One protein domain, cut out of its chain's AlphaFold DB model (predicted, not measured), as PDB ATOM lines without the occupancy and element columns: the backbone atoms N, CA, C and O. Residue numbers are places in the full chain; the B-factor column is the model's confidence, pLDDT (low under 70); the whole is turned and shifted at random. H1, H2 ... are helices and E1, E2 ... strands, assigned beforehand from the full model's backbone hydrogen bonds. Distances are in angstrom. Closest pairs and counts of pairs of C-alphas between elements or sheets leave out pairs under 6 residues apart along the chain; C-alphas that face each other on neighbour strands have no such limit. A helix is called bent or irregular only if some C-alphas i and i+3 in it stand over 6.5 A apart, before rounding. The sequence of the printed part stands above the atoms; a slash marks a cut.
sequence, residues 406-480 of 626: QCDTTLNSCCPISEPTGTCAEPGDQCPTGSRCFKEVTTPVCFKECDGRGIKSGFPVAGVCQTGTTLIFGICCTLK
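Overview. This is residues 406 to 480 of the 626 residues of an uncharacterized protein of Onchocerca volvulus (UniProt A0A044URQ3). Two small parts built on strands, the hairpin of E3 and E4 and the three-stranded sheet E5 - E7 - E6, are joined through the short helix H1, which covers one face of that sheet; a separate hairpin, E1 and E2, makes an arm whose residues 408 to 413 stick out free. A long loop, residues 417 to 434, swings out from E2 and back to E3, and its residues 422 to 423 pair beside E4. The printed part has 75 residues, with seven named strands and one named helix in the order E1 E2 E3 E4 H1 E5 E6 E7; each of the three sheets is antiparallel. The class is mostly strand, though only 32 of the 75 residues are in named elements. The whole is compact, with a radius of gyration of the C-alphas of 12.8 A and spans of 35 by 34 by 24 A.

Along the chain. E1 is residues 406 to 408 and begins at C-alpha 406, (139.778, -73.994, -27.671). E2 is residues 413 to 416, 10.3 A long. E3, residues 435 to 438, is 9.7 A long, and E4, residues 445 to 448, is 10.2 A long. H1, residues 449 to 452, begins at C-alpha 449, (147.415, -72.550, -13.186); it is neither bent nor irregular, but only just: C-alphas 449 and 452 are 6.2 A apart. E5, residues 454 to 458, is 11.7 A long. E6 is residues 470 to 472. E7, residues 475 to 479, is 11.8 A long and ends at C-alpha 479, (137.133, -68.530, -11.838).

Arrangement. In the largest sheet E7 is the inner strand, with E5 and E6 at the edges. E5 and E7 are antiparallel at 139 degrees, with N 455 and O 478 within hydrogen-bond range at 2.9 A. E6 and E7 form a hairpin, antiparallel at 121 degrees, with N 472 and O 475 at 2.8 A. H1 is on this sheet, over E7, at a height over the sheet of 7.8 A; the closest C-alphas of H1 and E7 are those of Cys 450 and Cys 477, 5.6 A apart. H1 is too short for an O i to N i+4 pair, and its one O i to N i+3 pair is within range. The closest C-alphas of E3 and H1, those of Ser 435 and Glu 449, are 5.0 A apart. E3 and E4 form a hairpin, antiparallel at 141 degrees, with N 436 and O 447 at 2.8 A. Both are apart from E5, E6 and E7. The hairpin of E1 and E2, antiparallel at 160 degrees, has N 406 and O 415 at 2.8 A; E1 and E2 are apart from E3, E4, H1, E5, E6 and E7.

Size, cuts and confidence. The two C-alphas farthest apart, those of Thr 410 and Pro 427, are 37.4 A from each other. The printed part has no cut. The links E2 to E3, with 18 residues, and E5 to E6, with 11, are long. The mean pLDDT of the printed part is 75.1; it is under 70 at residues 406 to 414, 428, 439 to 443, 463 and 480.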
ATOM      1  N   GLN A 406     140.751 -74.313 -26.641       68.53
ATOM      2  CA  GLN A 406     139.778 -73.994 -27.671       68.53
ATOM      3  C   GLN A 406     139.906 -75.010 -28.800       68.53
ATOM      4  O   GLN A 406     140.960 -75.156 -29.421       68.53
ATOM      5  N   CYS A 407     138.816 -75.721 -29.060       62.49
ATOM      6  CA  CYS A 407     138.758 -76.726 -30.108       62.49
ATOM      7  C   CYS A 407     138.086 -76.169 -31.358       62.49
ATOM      8  O   CYS A 407     136.970 -75.656 -31.300       62.49
ATOM      9  N   ASP A 408     138.754 -76.330 -32.495       55.81
ATOM     10  CA  ASP A 408     138.138 -76.219 -33.805       55.81
ATOM     11  C   ASP A 408     137.613 -77.601 -34.210       55.81
ATOM     12  O   ASP A 408     138.365 -78.515 -34.567       55.81
ATOM     13  N   THR A 409     136.292 -77.761 -34.154       57.42
ATOM     14  CA  THR A 409     135.620 -79.006 -34.537       57.42
ATOM     15  C   THR A 409     135.685 -79.276 -36.040       57.42
ATOM     16  O   THR A 409     135.499 -80.417 -36.450       57.42
ATOM     17  N   THR A 410     135.942 -78.261 -36.874       49.64
ATOM     18  CA  THR A 410     136.083 -78.427 -38.330       49.64
ATOM     19  C   THR A 410     137.430 -79.042 -38.700       49.64
ATOM     20  O   THR A 410     137.498 -79.863 -39.613       49.64
ATOM     21  N   LEU A 411     138.482 -78.706 -37.948       51.05
ATOM     22  CA  LEU A 411     139.826 -79.269 -38.102       51.05
ATOM     23  C   LEU A 411     140.096 -80.447 -37.159       51.05
ATOM     24  O   LEU A 411     141.147 -81.078 -37.255       51.05
ATOM     25  N   ASN A 412     139.159 -80.748 -36.255       52.87
ATOM     26  CA  ASN A 412     139.298 -81.778 -35.229       52.87
ATOM     27  C   ASN A 412     140.585 -81.584 -34.394       52.87
ATOM     28  O   ASN A 412     141.261 -82.552 -34.037       52.87
ATOM     29  N   SER A 413     140.923 -80.315 -34.136       54.23
ATOM     30  CA  SER A 413     142.150 -79.861 -33.480       54.23
ATOM     31  C   SER A 413     141.801 -78.955 -32.306       54.23
ATOM     32  O   SER A 413     140.893 -78.132 -32.403       54.23
ATOM     33  N   CYS A 414     142.524 -79.097 -31.200       63.26
ATOM     34  CA  CYS A 414     142.382 -78.244 -30.028       63.26
ATOM     35  C   CYS A 414     143.697 -77.526 -29.756       63.26
ATOM     36  O   CYS A 414     144.760 -78.146 -29.716       63.26
ATOM     37  N   CYS A 415     143.616 -76.218 -29.553       70.28
ATOM     38  CA  CYS A 415     144.746 -75.377 -29.194       70.28
ATOM     39  C   CYS A 415     144.544 -74.840 -27.772       70.28
ATOM     40  O   CYS A 415     143.411 -74.547 -27.394       70.28
ATOM     41  N   PRO A 416     145.603 -74.703 -26.963       73.21
ATOM     42  CA  PRO A 416     145.489 -74.039 -25.670       73.21
ATOM     43  C   PRO A 416     145.071 -72.569 -25.862       73.21
ATOM     44  O   PRO A 416     145.548 -71.904 -26.779       73.21
ATOM     45  N   ILE A 417     144.189 -72.056 -24.998       71.00
ATOM     46  CA  ILE A 417     143.699 -70.662 -25.033       71.00
ATOM     47  C   ILE A 417     144.775 -69.686 -24.542       71.00
ATOM     48  O   ILE A 417     144.806 -68.524 -24.941       71.00
ATOM     49  N   SER A 418     145.667 -70.156 -23.671       71.97
ATOM     50  CA  SER A 418     146.788 -69.376 -23.151       71.97
ATOM     51  C   SER A 418     148.111 -69.849 -23.736       71.97
ATOM     52  O   SER A 418     148.341 -71.055 -23.857       71.97
ATOM     53  N   GLU A 419     149.016 -68.908 -23.994       77.97
ATOM     54  CA  GLU A 419     150.387 -69.231 -24.375       77.97
ATOM     55  C   GLU A 419     151.102 -70.050 -23.282       77.97
ATOM     56  O   GLU A 419     150.896 -69.831 -22.080       77.97
ATOM     57  N   PRO A 420     151.963 -70.997 -23.679       80.24
ATOM     58  CA  PRO A 420     152.765 -71.754 -22.734       80.24
ATOM     59  C   PRO A 420     153.791 -70.863 -22.022       80.24
ATOM     60  O   PRO A 420     154.455 -70.034 -22.636       80.24
ATOM     61  N   THR A 421     153.986 -71.077 -20.718       81.09
ATOM     62  CA  THR A 421     155.008 -70.371 -19.917       81.09
ATOM     63  C   THR A 421     156.429 -70.863 -20.234       81.09
ATOM     64  O   THR A 421     157.401 -70.148 -20.008       81.09
ATOM     65  N   GLY A 422     156.562 -72.094 -20.733       82.98
ATOM     66  CA  GLY A 422     157.836 -72.739 -21.058       82.98
ATOM     67  C   GLY A 422     157.702 -74.262 -21.087       82.98
ATOM     68  O   GLY A 422     156.627 -74.794 -20.830       82.98
ATOM     69  N   THR A 423     158.777 -74.983 -21.391       83.18
ATOM     70  CA  THR A 423     158.815 -76.454 -21.297       83.18
ATOM     71  C   THR A 423     158.918 -76.908 -19.843       83.18
ATOM     72  O   THR A 423     159.537 -76.214 -19.034       83.18
ATOM     73  N   CYS A 424     158.375 -78.079 -19.507       80.87
ATOM     74  CA  CYS A 424     158.582 -78.647 -18.175       80.87
ATOM     75  C   CYS A 424     160.063 -78.982 -17.959       80.87
ATOM     76  O   CYS A 424     160.699 -79.580 -18.828       80.87
ATOM     77  N   ALA A 425     160.618 -78.579 -16.814       81.72
ATOM     78  CA  ALA A 425     161.982 -78.936 -16.454       81.72
ATOM     79  C   ALA A 425     162.022 -80.383 -15.947       81.72
ATOM     80  O   ALA A 425     161.295 -80.758 -15.025       81.72
ATOM     81  N   GLU A 426     162.890 -81.183 -16.558       71.43
ATOM     82  CA  GLU A 426     163.260 -82.506 -16.065       71.43
ATOM     83  C   GLU A 426     164.452 -82.378 -15.103       71.43
ATOM     84  O   GLU A 426     165.378 -81.610 -15.390       71.43
ATOM     85  N   PRO A 427     164.499 -83.144 -13.999       76.06
ATOM     86  CA  PRO A 427     163.552 -84.180 -13.583       76.06
ATOM     87  C   PRO A 427     162.422 -83.661 -12.681       76.06
ATOM     88  O   PRO A 427     162.668 -82.947 -11.711       76.06
ATOM     89  N   GLY A 428     161.194 -84.130 -12.910       66.67
ATOM     90  CA  GLY A 428     160.083 -83.954 -11.961       66.67
ATOM     91  C   GLY A 428     159.103 -82.831 -12.291       66.67
ATOM     92  O   GLY A 428     158.530 -82.248 -11.371       66.67
ATOM     93  N   ASP A 429     158.893 -82.556 -13.581       74.61
ATOM     94  CA  ASP A 429     157.786 -81.732 -14.080       74.61
ATOM     95  C   ASP A 429     157.726 -80.324 -13.475       74.61
ATOM     96  O   ASP A 429     156.641 -79.765 -13.272       74.61
ATOM     97  N   GLN A 430     158.887 -79.756 -13.138       80.35
ATOM     98  CA  GLN A 430     158.921 -78.462 -12.475       80.35
ATOM     99  C   GLN A 430     158.585 -77.348 -13.462       80.35
ATOM    100  O   GLN A 430     159.143 -77.249 -14.556       80.35
ATOM    101  N   CYS A 431     157.677 -76.486 -13.020       85.36
ATOM    102  CA  CYS A 431     157.288 -75.259 -13.690       85.36
ATOM    103  C   CYS A 431     157.520 -74.070 -12.744       85.36
ATOM    104  O   CYS A 431     157.608 -74.263 -11.527       85.36
ATOM    105  N   PRO A 432     157.610 -72.838 -13.278       84.73
ATOM    106  CA  PRO A 432     157.646 -71.630 -12.458       84.73
ATOM    107  C   PRO A 432     156.476 -71.583 -11.466       84.73
ATOM    108  O   PRO A 432     155.412 -72.147 -11.722       84.73
ATOM    109  N   THR A 433     156.654 -70.892 -10.338       81.98
ATOM    110  CA  THR A 433     155.606 -70.752  -9.316       81.98
ATOM    111  C   THR A 433     154.299 -70.233  -9.925       81.98
ATOM    112  O   THR A 433     154.290 -69.204 -10.596       81.98
ATOM    113  N   GLY A 434     153.190 -70.935  -9.667       81.38
ATOM    114  CA  GLY A 434     151.874 -70.610 -10.231       81.38
ATOM    115  C   GLY A 434     151.628 -71.160 -11.641       81.38
ATOM    116  O   GLY A 434     150.587 -70.866 -12.227       81.38
ATOM    117  N   SER A 435     152.547 -71.965 -12.177       85.48
ATOM    118  CA  SER A 435     152.368 -72.749 -13.399       85.48
ATOM    119  C   SER A 435     152.492 -74.243 -13.102       85.48
ATOM    120  O   SER A 435     153.116 -74.653 -12.124       85.48
ATOM    121  N   ARG A 436     151.912 -75.076 -13.965       79.52
ATOM    122  CA  ARG A 436     151.949 -76.536 -13.853       79.52
ATOM    123  C   ARG A 436     152.235 -77.206 -15.185       79.52
ATOM    124  O   ARG A 436     151.884 -76.684 -16.240       79.52
ATOM    125  N   CYS A 437     152.829 -78.389 -15.107       80.17
ATOM    126  CA  CYS A 437     153.172 -79.181 -16.273       80.17
ATOM    127  C   CYS A 437     151.947 -79.929 -16.817       80.17
ATOM    128  O   CYS A 437     151.240 -80.608 -16.062       80.17
ATOM    129  N   PHE A 438     151.712 -79.826 -18.124       76.41
ATOM    130  CA  PHE A 438     150.682 -80.559 -18.849       76.41
ATOM    131  C   PHE A 438     151.330 -81.577 -19.795       76.41
ATOM    132  O   PHE A 438     152.152 -81.217 -20.637       76.41
ATOM    133  N   LYS A 439     150.969 -82.858 -19.637       68.64
ATOM    134  CA  LYS A 439     151.643 -84.002 -20.282       68.64
ATOM    135  C   LYS A 439     150.870 -84.658 -21.424       68.64
ATOM    136  O   LYS A 439     151.360 -85.632 -21.982       68.64
ATOM    137  N   GLU A 440     149.670 -84.191 -21.773       62.07
ATOM    138  CA  GLU A 440     148.886 -84.858 -22.831       62.07
ATOM    139  C   GLU A 440     149.347 -84.506 -24.259       62.07
ATOM    140  O   GLU A 440     148.742 -84.953 -25.229       62.07
ATOM    141  N   VAL A 441     150.444 -83.750 -24.402       57.45
ATOM    142  CA  VAL A 441     151.081 -83.398 -25.681       57.45
ATOM    143  C   VAL A 441     152.452 -84.085 -25.782       57.45
ATOM    144  O   VAL A 441     153.061 -84.418 -24.768       57.45
ATOM    145  N   THR A 442     152.966 -84.296 -27.002       57.22
ATOM    146  CA  THR A 442     154.255 -84.975 -27.281       57.22
ATOM    147  C   THR A 442     155.466 -84.352 -26.585       57.22
ATOM    148  O   THR A 442     156.453 -85.042 -26.343       57.22
ATOM    149  N   THR A 443     155.393 -83.063 -26.251       63.87
ATOM    150  CA  THR A 443     156.346 -82.385 -25.372       63.87
ATOM    151  C   THR A 443     155.584 -81.844 -24.163       63.87
ATOM    152  O   THR A 443     154.558 -81.191 -24.350       63.87
ATOM    153  N   PRO A 444     156.020 -82.127 -22.924       74.75
ATOM    154  CA  PRO A 444     155.354 -81.613 -21.738       74.75
ATOM    155  C   PRO A 444     155.625 -80.108 -21.600       74.75
ATOM    156  O   PRO A 444     156.777 -79.658 -21.600       74.75
ATOM    157  N   VAL A 445     154.556 -79.320 -21.490       82.91
ATOM    158  CA  VAL A 445     154.626 -77.851 -21.474       82.91
ATOM    159  C   VAL A 445     153.987 -77.295 -20.203       82.91
ATOM    160  O   VAL A 445     153.000 -77.831 -19.699       82.91
ATOM    161  N   CYS A 446     154.559 -76.221 -19.668       84.70
ATOM    162  CA  CYS A 446     154.054 -75.503 -18.508       84.70
ATOM    163  C   CYS A 446     152.985 -74.487 -18.915       84.70
ATOM    164  O   CYS A 446     153.249 -73.595 -19.721       84.70
ATOM    165  N   PHE A 447     151.825 -74.555 -18.272       84.78
ATOM    166  CA  PHE A 447     150.774 -73.542 -18.369       84.78
ATOM    167  C   PHE A 447     150.540 -72.893 -17.013       84.78
ATOM    168  O   PHE A 447     150.712 -73.534 -15.973       84.78
ATOM    169  N   LYS A 448     150.127 -71.624 -17.015       84.56
ATOM    170  CA  LYS A 448     149.704 -70.938 -15.793       84.56
ATOM    171  C   LYS A 448     148.509 -71.677 -15.188       84.56
ATOM    172  O   LYS A 448     147.581 -72.056 -15.903       84.56
ATOM    173  N   GLU A 449     148.528 -71.903 -13.879       84.66
ATOM    174  CA  GLU A 449     147.415 -72.550 -13.186       84.66
ATOM    175  C   GLU A 449     146.130 -71.744 -13.387       84.66
ATOM    176  O   GLU A 449     146.125 -70.515 -13.257       84.66
ATOM    177  N   CYS A 450     145.043 -72.445 -13.723       82.17
ATOM    178  CA  CYS A 450     143.758 -71.832 -14.046       82.17
ATOM    179  C   CYS A 450     143.875 -70.712 -15.081       82.17
ATOM    180  O   CYS A 450     143.154 -69.735 -14.922       82.17
ATOM    181  N   ASP A 451     144.855 -70.804 -16.002       80.47
ATOM    182  CA  ASP A 451     145.261 -69.811 -17.018       80.47
ATOM    183  C   ASP A 451     145.453 -68.360 -16.514       80.47
ATOM    184  O   ASP A 451     145.655 -67.425 -17.287       80.47
ATOM    185  N   GLY A 452     145.457 -68.156 -15.195       78.74
ATOM    186  CA  GLY A 452     145.389 -66.843 -14.562       78.74
ATOM    187  C   GLY A 452     143.981 -66.266 -14.358       78.74
ATOM    188  O   GLY A 452     143.885 -65.269 -13.639       78.74
ATOM    189  N   ARG A 453     142.905 -66.861 -14.897       76.08
ATOM    190  CA  ARG A 453     141.509 -66.426 -14.672       76.08
ATOM    191  C   ARG A 453     140.932 -66.871 -13.323       76.08
ATOM    192  O   ARG A 453     139.879 -66.380 -12.916       76.08
ATOM    193  N   GLY A 454     141.587 -67.775 -12.593       81.36
ATOM    194  CA  GLY A 454     141.019 -68.364 -11.375       81.36
ATOM    195  C   GLY A 454     142.004 -68.718 -10.267       81.36
ATOM    196  O   GLY A 454     143.195 -68.424 -10.334       81.36
ATOM    197  N   ILE A 455     141.469 -69.346  -9.218       83.24
ATOM    198  CA  ILE A 455     142.218 -69.947  -8.111       83.24
ATOM    199  C   ILE A 455     141.989 -71.459  -8.158       83.24
ATOM    200  O   ILE A 455     140.854 -71.916  -8.326       83.24
ATOM    201  N   LYS A 456     143.058 -72.240  -7.989       84.03
ATOM    202  CA  LYS A 456     142.981 -73.699  -7.893       84.03
ATOM    203  C   LYS A 456     142.062 -74.103  -6.736       84.03
ATOM    204  O   LYS A 456     142.347 -73.803  -5.581       84.03
ATOM    205  N   SER A 457     140.989 -74.819  -7.056       84.31
ATOM    206  CA  SER A 457     140.067 -75.409  -6.080       84.31
ATOM    207  C   SER A 457     140.454 -76.841  -5.710       84.31
ATOM    208  O   SER A 457     140.174 -77.289  -4.603       84.31
ATOM    209  N   GLY A 458     141.089 -77.577  -6.628       82.65
ATOM    210  CA  GLY A 458     141.480 -78.966  -6.400       82.65
ATOM    211  C   GLY A 458     141.781 -79.724  -7.690       82.65
ATOM    212  O   GLY A 458     141.933 -79.130  -8.757       82.65
ATOM    213  N   PHE A 459     141.871 -81.048  -7.581       82.48
ATOM    214  CA  PHE A 459     141.969 -81.951  -8.727       82.48
ATOM    215  C   PHE A 459     140.598 -82.566  -9.030       82.48
ATOM    216  O   PHE A 459     139.826 -82.797  -8.095       82.48
ATOM    217  N   PRO A 460     140.283 -82.839 -10.306       75.71
ATOM    218  CA  PRO A 460     139.037 -83.502 -10.668       75.71
ATOM    219  C   PRO A 460     138.976 -84.920 -10.089       75.71
ATOM    220  O   PRO A 460     139.956 -85.665 -10.131       75.71
ATOM    221  N   VAL A 461     137.806 -85.321  -9.593       76.69
ATOM    222  CA  VAL A 461     137.540 -86.705  -9.173       76.69
ATOM    223  C   VAL A 461     136.895 -87.417 -10.354       76.69
ATOM    224  O   VAL A 461     135.865 -86.974 -10.852       76.69
ATOM    225  N   ALA A 462     137.524 -88.488 -10.846       70.34
ATOM    226  CA  ALA A 462     137.091 -89.198 -12.057       70.34
ATOM    227  C   ALA A 462     136.932 -88.285 -13.301       70.34
ATOM    228  O   ALA A 462     136.043 -88.499 -14.120       70.34
ATOM    229  N   GLY A 463     137.782 -87.258 -13.439       65.21
ATOM    230  CA  GLY A 463     137.747 -86.317 -14.570       65.21
ATOM    231  C   GLY A 463     136.702 -85.200 -14.453       65.21
ATOM    232  O   GLY A 463     136.602 -84.374 -15.353       65.21
ATOM    233  N   VAL A 464     135.954 -85.135 -13.346       74.07
ATOM    234  CA  VAL A 464     134.894 -84.141 -13.129       74.07
ATOM    235  C   VAL A 464     135.251 -83.203 -11.976       74.07
ATOM    236  O   VAL A 464     135.755 -83.628 -10.933       74.07
ATOM    237  N   CYS A 465     134.984 -81.911 -12.168       78.22
ATOM    238  CA  CYS A 465     135.188 -80.873 -11.165       78.22
ATOM    239  C   CYS A 465     133.976 -80.667 -10.250       78.22
ATOM    240  O   CYS A 465     132.843 -80.988 -10.604       78.22
ATOM    241  N   GLN A 466     134.222 -80.136  -9.048       79.52
ATOM    242  CA  GLN A 466     133.166 -79.814  -8.084       79.52
ATOM    243  C   GLN A 466     132.230 -78.732  -8.648       79.52
ATOM    244  O   GLN A 466     132.653 -77.882  -9.437       79.52
ATOM    245  N   THR A 467     130.960 -78.733  -8.236       74.73
ATOM    246  CA  THR A 467     129.975 -77.732  -8.673       74.73
ATOM    247  C   THR A 467     130.487 -76.307  -8.441       74.73
ATOM    248  O   THR A 467     130.952 -75.987  -7.352       74.73
ATOM    249  N   GLY A 468     130.393 -75.450  -9.464       72.23
ATOM    250  CA  GLY A 468     130.881 -74.064  -9.413       72.23
ATOM    251  C   GLY A 468     132.362 -73.889  -9.768       72.23
ATOM    252  O   GLY A 468     132.854 -72.765  -9.776       72.23
ATOM    253  N   THR A 469     133.064 -74.973 -10.102       80.23
ATOM    254  CA  THR A 469     134.444 -74.933 -10.601       80.23
ATOM    255  C   THR A 469     134.504 -75.467 -12.026       80.23
ATOM    256  O   THR A 469     133.682 -76.295 -12.419       80.23
ATOM    257  N   THR A 470     135.469 -74.988 -12.803       77.46
ATOM    258  CA  THR A 470     135.709 -75.452 -14.173       77.46
ATOM    259  C   THR A 470     137.048 -76.174 -14.281       77.46
ATOM    260  O   THR A 470     137.961 -75.901 -13.502       77.46
ATOM    261  N   LEU A 471     137.165 -77.115 -15.214       77.62
ATOM    262  CA  LEU A 471     138.404 -77.844 -15.467       77.62
ATOM    263  C   LEU A 471     139.295 -77.005 -16.393       77.62
ATOM    264  O   LEU A 471     138.881 -76.734 -17.512       77.62
ATOM    265  N   ILE A 472     140.480 -76.587 -15.932       82.61
ATOM    266  CA  ILE A 472     141.487 -75.855 -16.725       82.61
ATOM    267  C   ILE A 472     142.865 -76.529 -16.603       82.61
ATOM    268  O   ILE A 472     143.344 -76.795 -15.501       82.61
ATOM    269  N   PHE A 473     143.525 -76.795 -17.724       79.56
ATOM    270  CA  PHE A 473     144.717 -77.627 -17.908       79.56
ATOM    271  C   PHE A 473     144.811 -78.900 -17.038       79.56
ATOM    272  O   PHE A 473     145.908 -79.338 -16.702       79.56
ATOM    273  N   GLY A 474     143.697 -79.513 -16.630       75.79
ATOM    274  CA  GLY A 474     143.572 -80.725 -15.817       75.79
ATOM    275  C   GLY A 474     143.376 -80.482 -14.312       75.79
ATOM    276  O   GLY A 474     143.541 -81.412 -13.524       75.79
ATOM    277  N   ILE A 475     143.106 -79.243 -13.885       81.96
ATOM    278  CA  ILE A 475     142.794 -78.883 -12.489       81.96
ATOM    279  C   ILE A 475     141.445 -78.185 -12.407       81.96
ATOM    280  O   ILE A 475     141.030 -77.504 -13.334       81.96
ATOM    281  N   CYS A 476     140.777 -78.321 -11.266       85.22
ATOM    282  CA  CYS A 476     139.537 -77.610 -11.009       85.22
ATOM    283  C   CYS A 476     139.836 -76.209 -10.498       85.22
ATOM    284  O   CYS A 476     140.563 -76.028  -9.517       85.22
ATOM    285  N   CYS A 477     139.248 -75.226 -11.158       85.48
ATOM    286  CA  CYS A 477     139.506 -73.815 -10.986       85.48
ATOM    287  C   CYS A 477     138.221 -73.088 -10.625       85.48
ATOM    288  O   CYS A 477     137.211 -73.191 -11.320       85.48
ATOM    289  N   THR A 478     138.278 -72.319  -9.543       83.21
ATOM    290  CA  THR A 478     137.260 -71.314  -9.251       83.21
ATOM    291  C   THR A 478     137.641 -70.070 -10.029       83.21
ATOM    292  O   THR A 478     138.650 -69.430  -9.716       83.21
ATOM    293  N   LEU A 479     136.887 -69.745 -11.074       77.63
ATOM    294  CA  LEU A 479     137.133 -68.530 -11.838       77.63
ATOM    295  C   LEU A 479     136.810 -67.312 -10.977       77.63
ATOM    296  O   LEU A 479     135.776 -67.261 -10.312       77.63
ATOM    297  N   LYS A 480     137.688 -66.308 -11.009       66.29
ATOM    298  CA  LYS A 480     137.292 -64.971 -10.581       66.29
ATOM    299  C   LYS A 480     136.304 -64.496 -11.633       66.29
ATOM    300  O   LYS A 480     136.615 -64.536 -12.820       66.29
TER     301      LYS A 480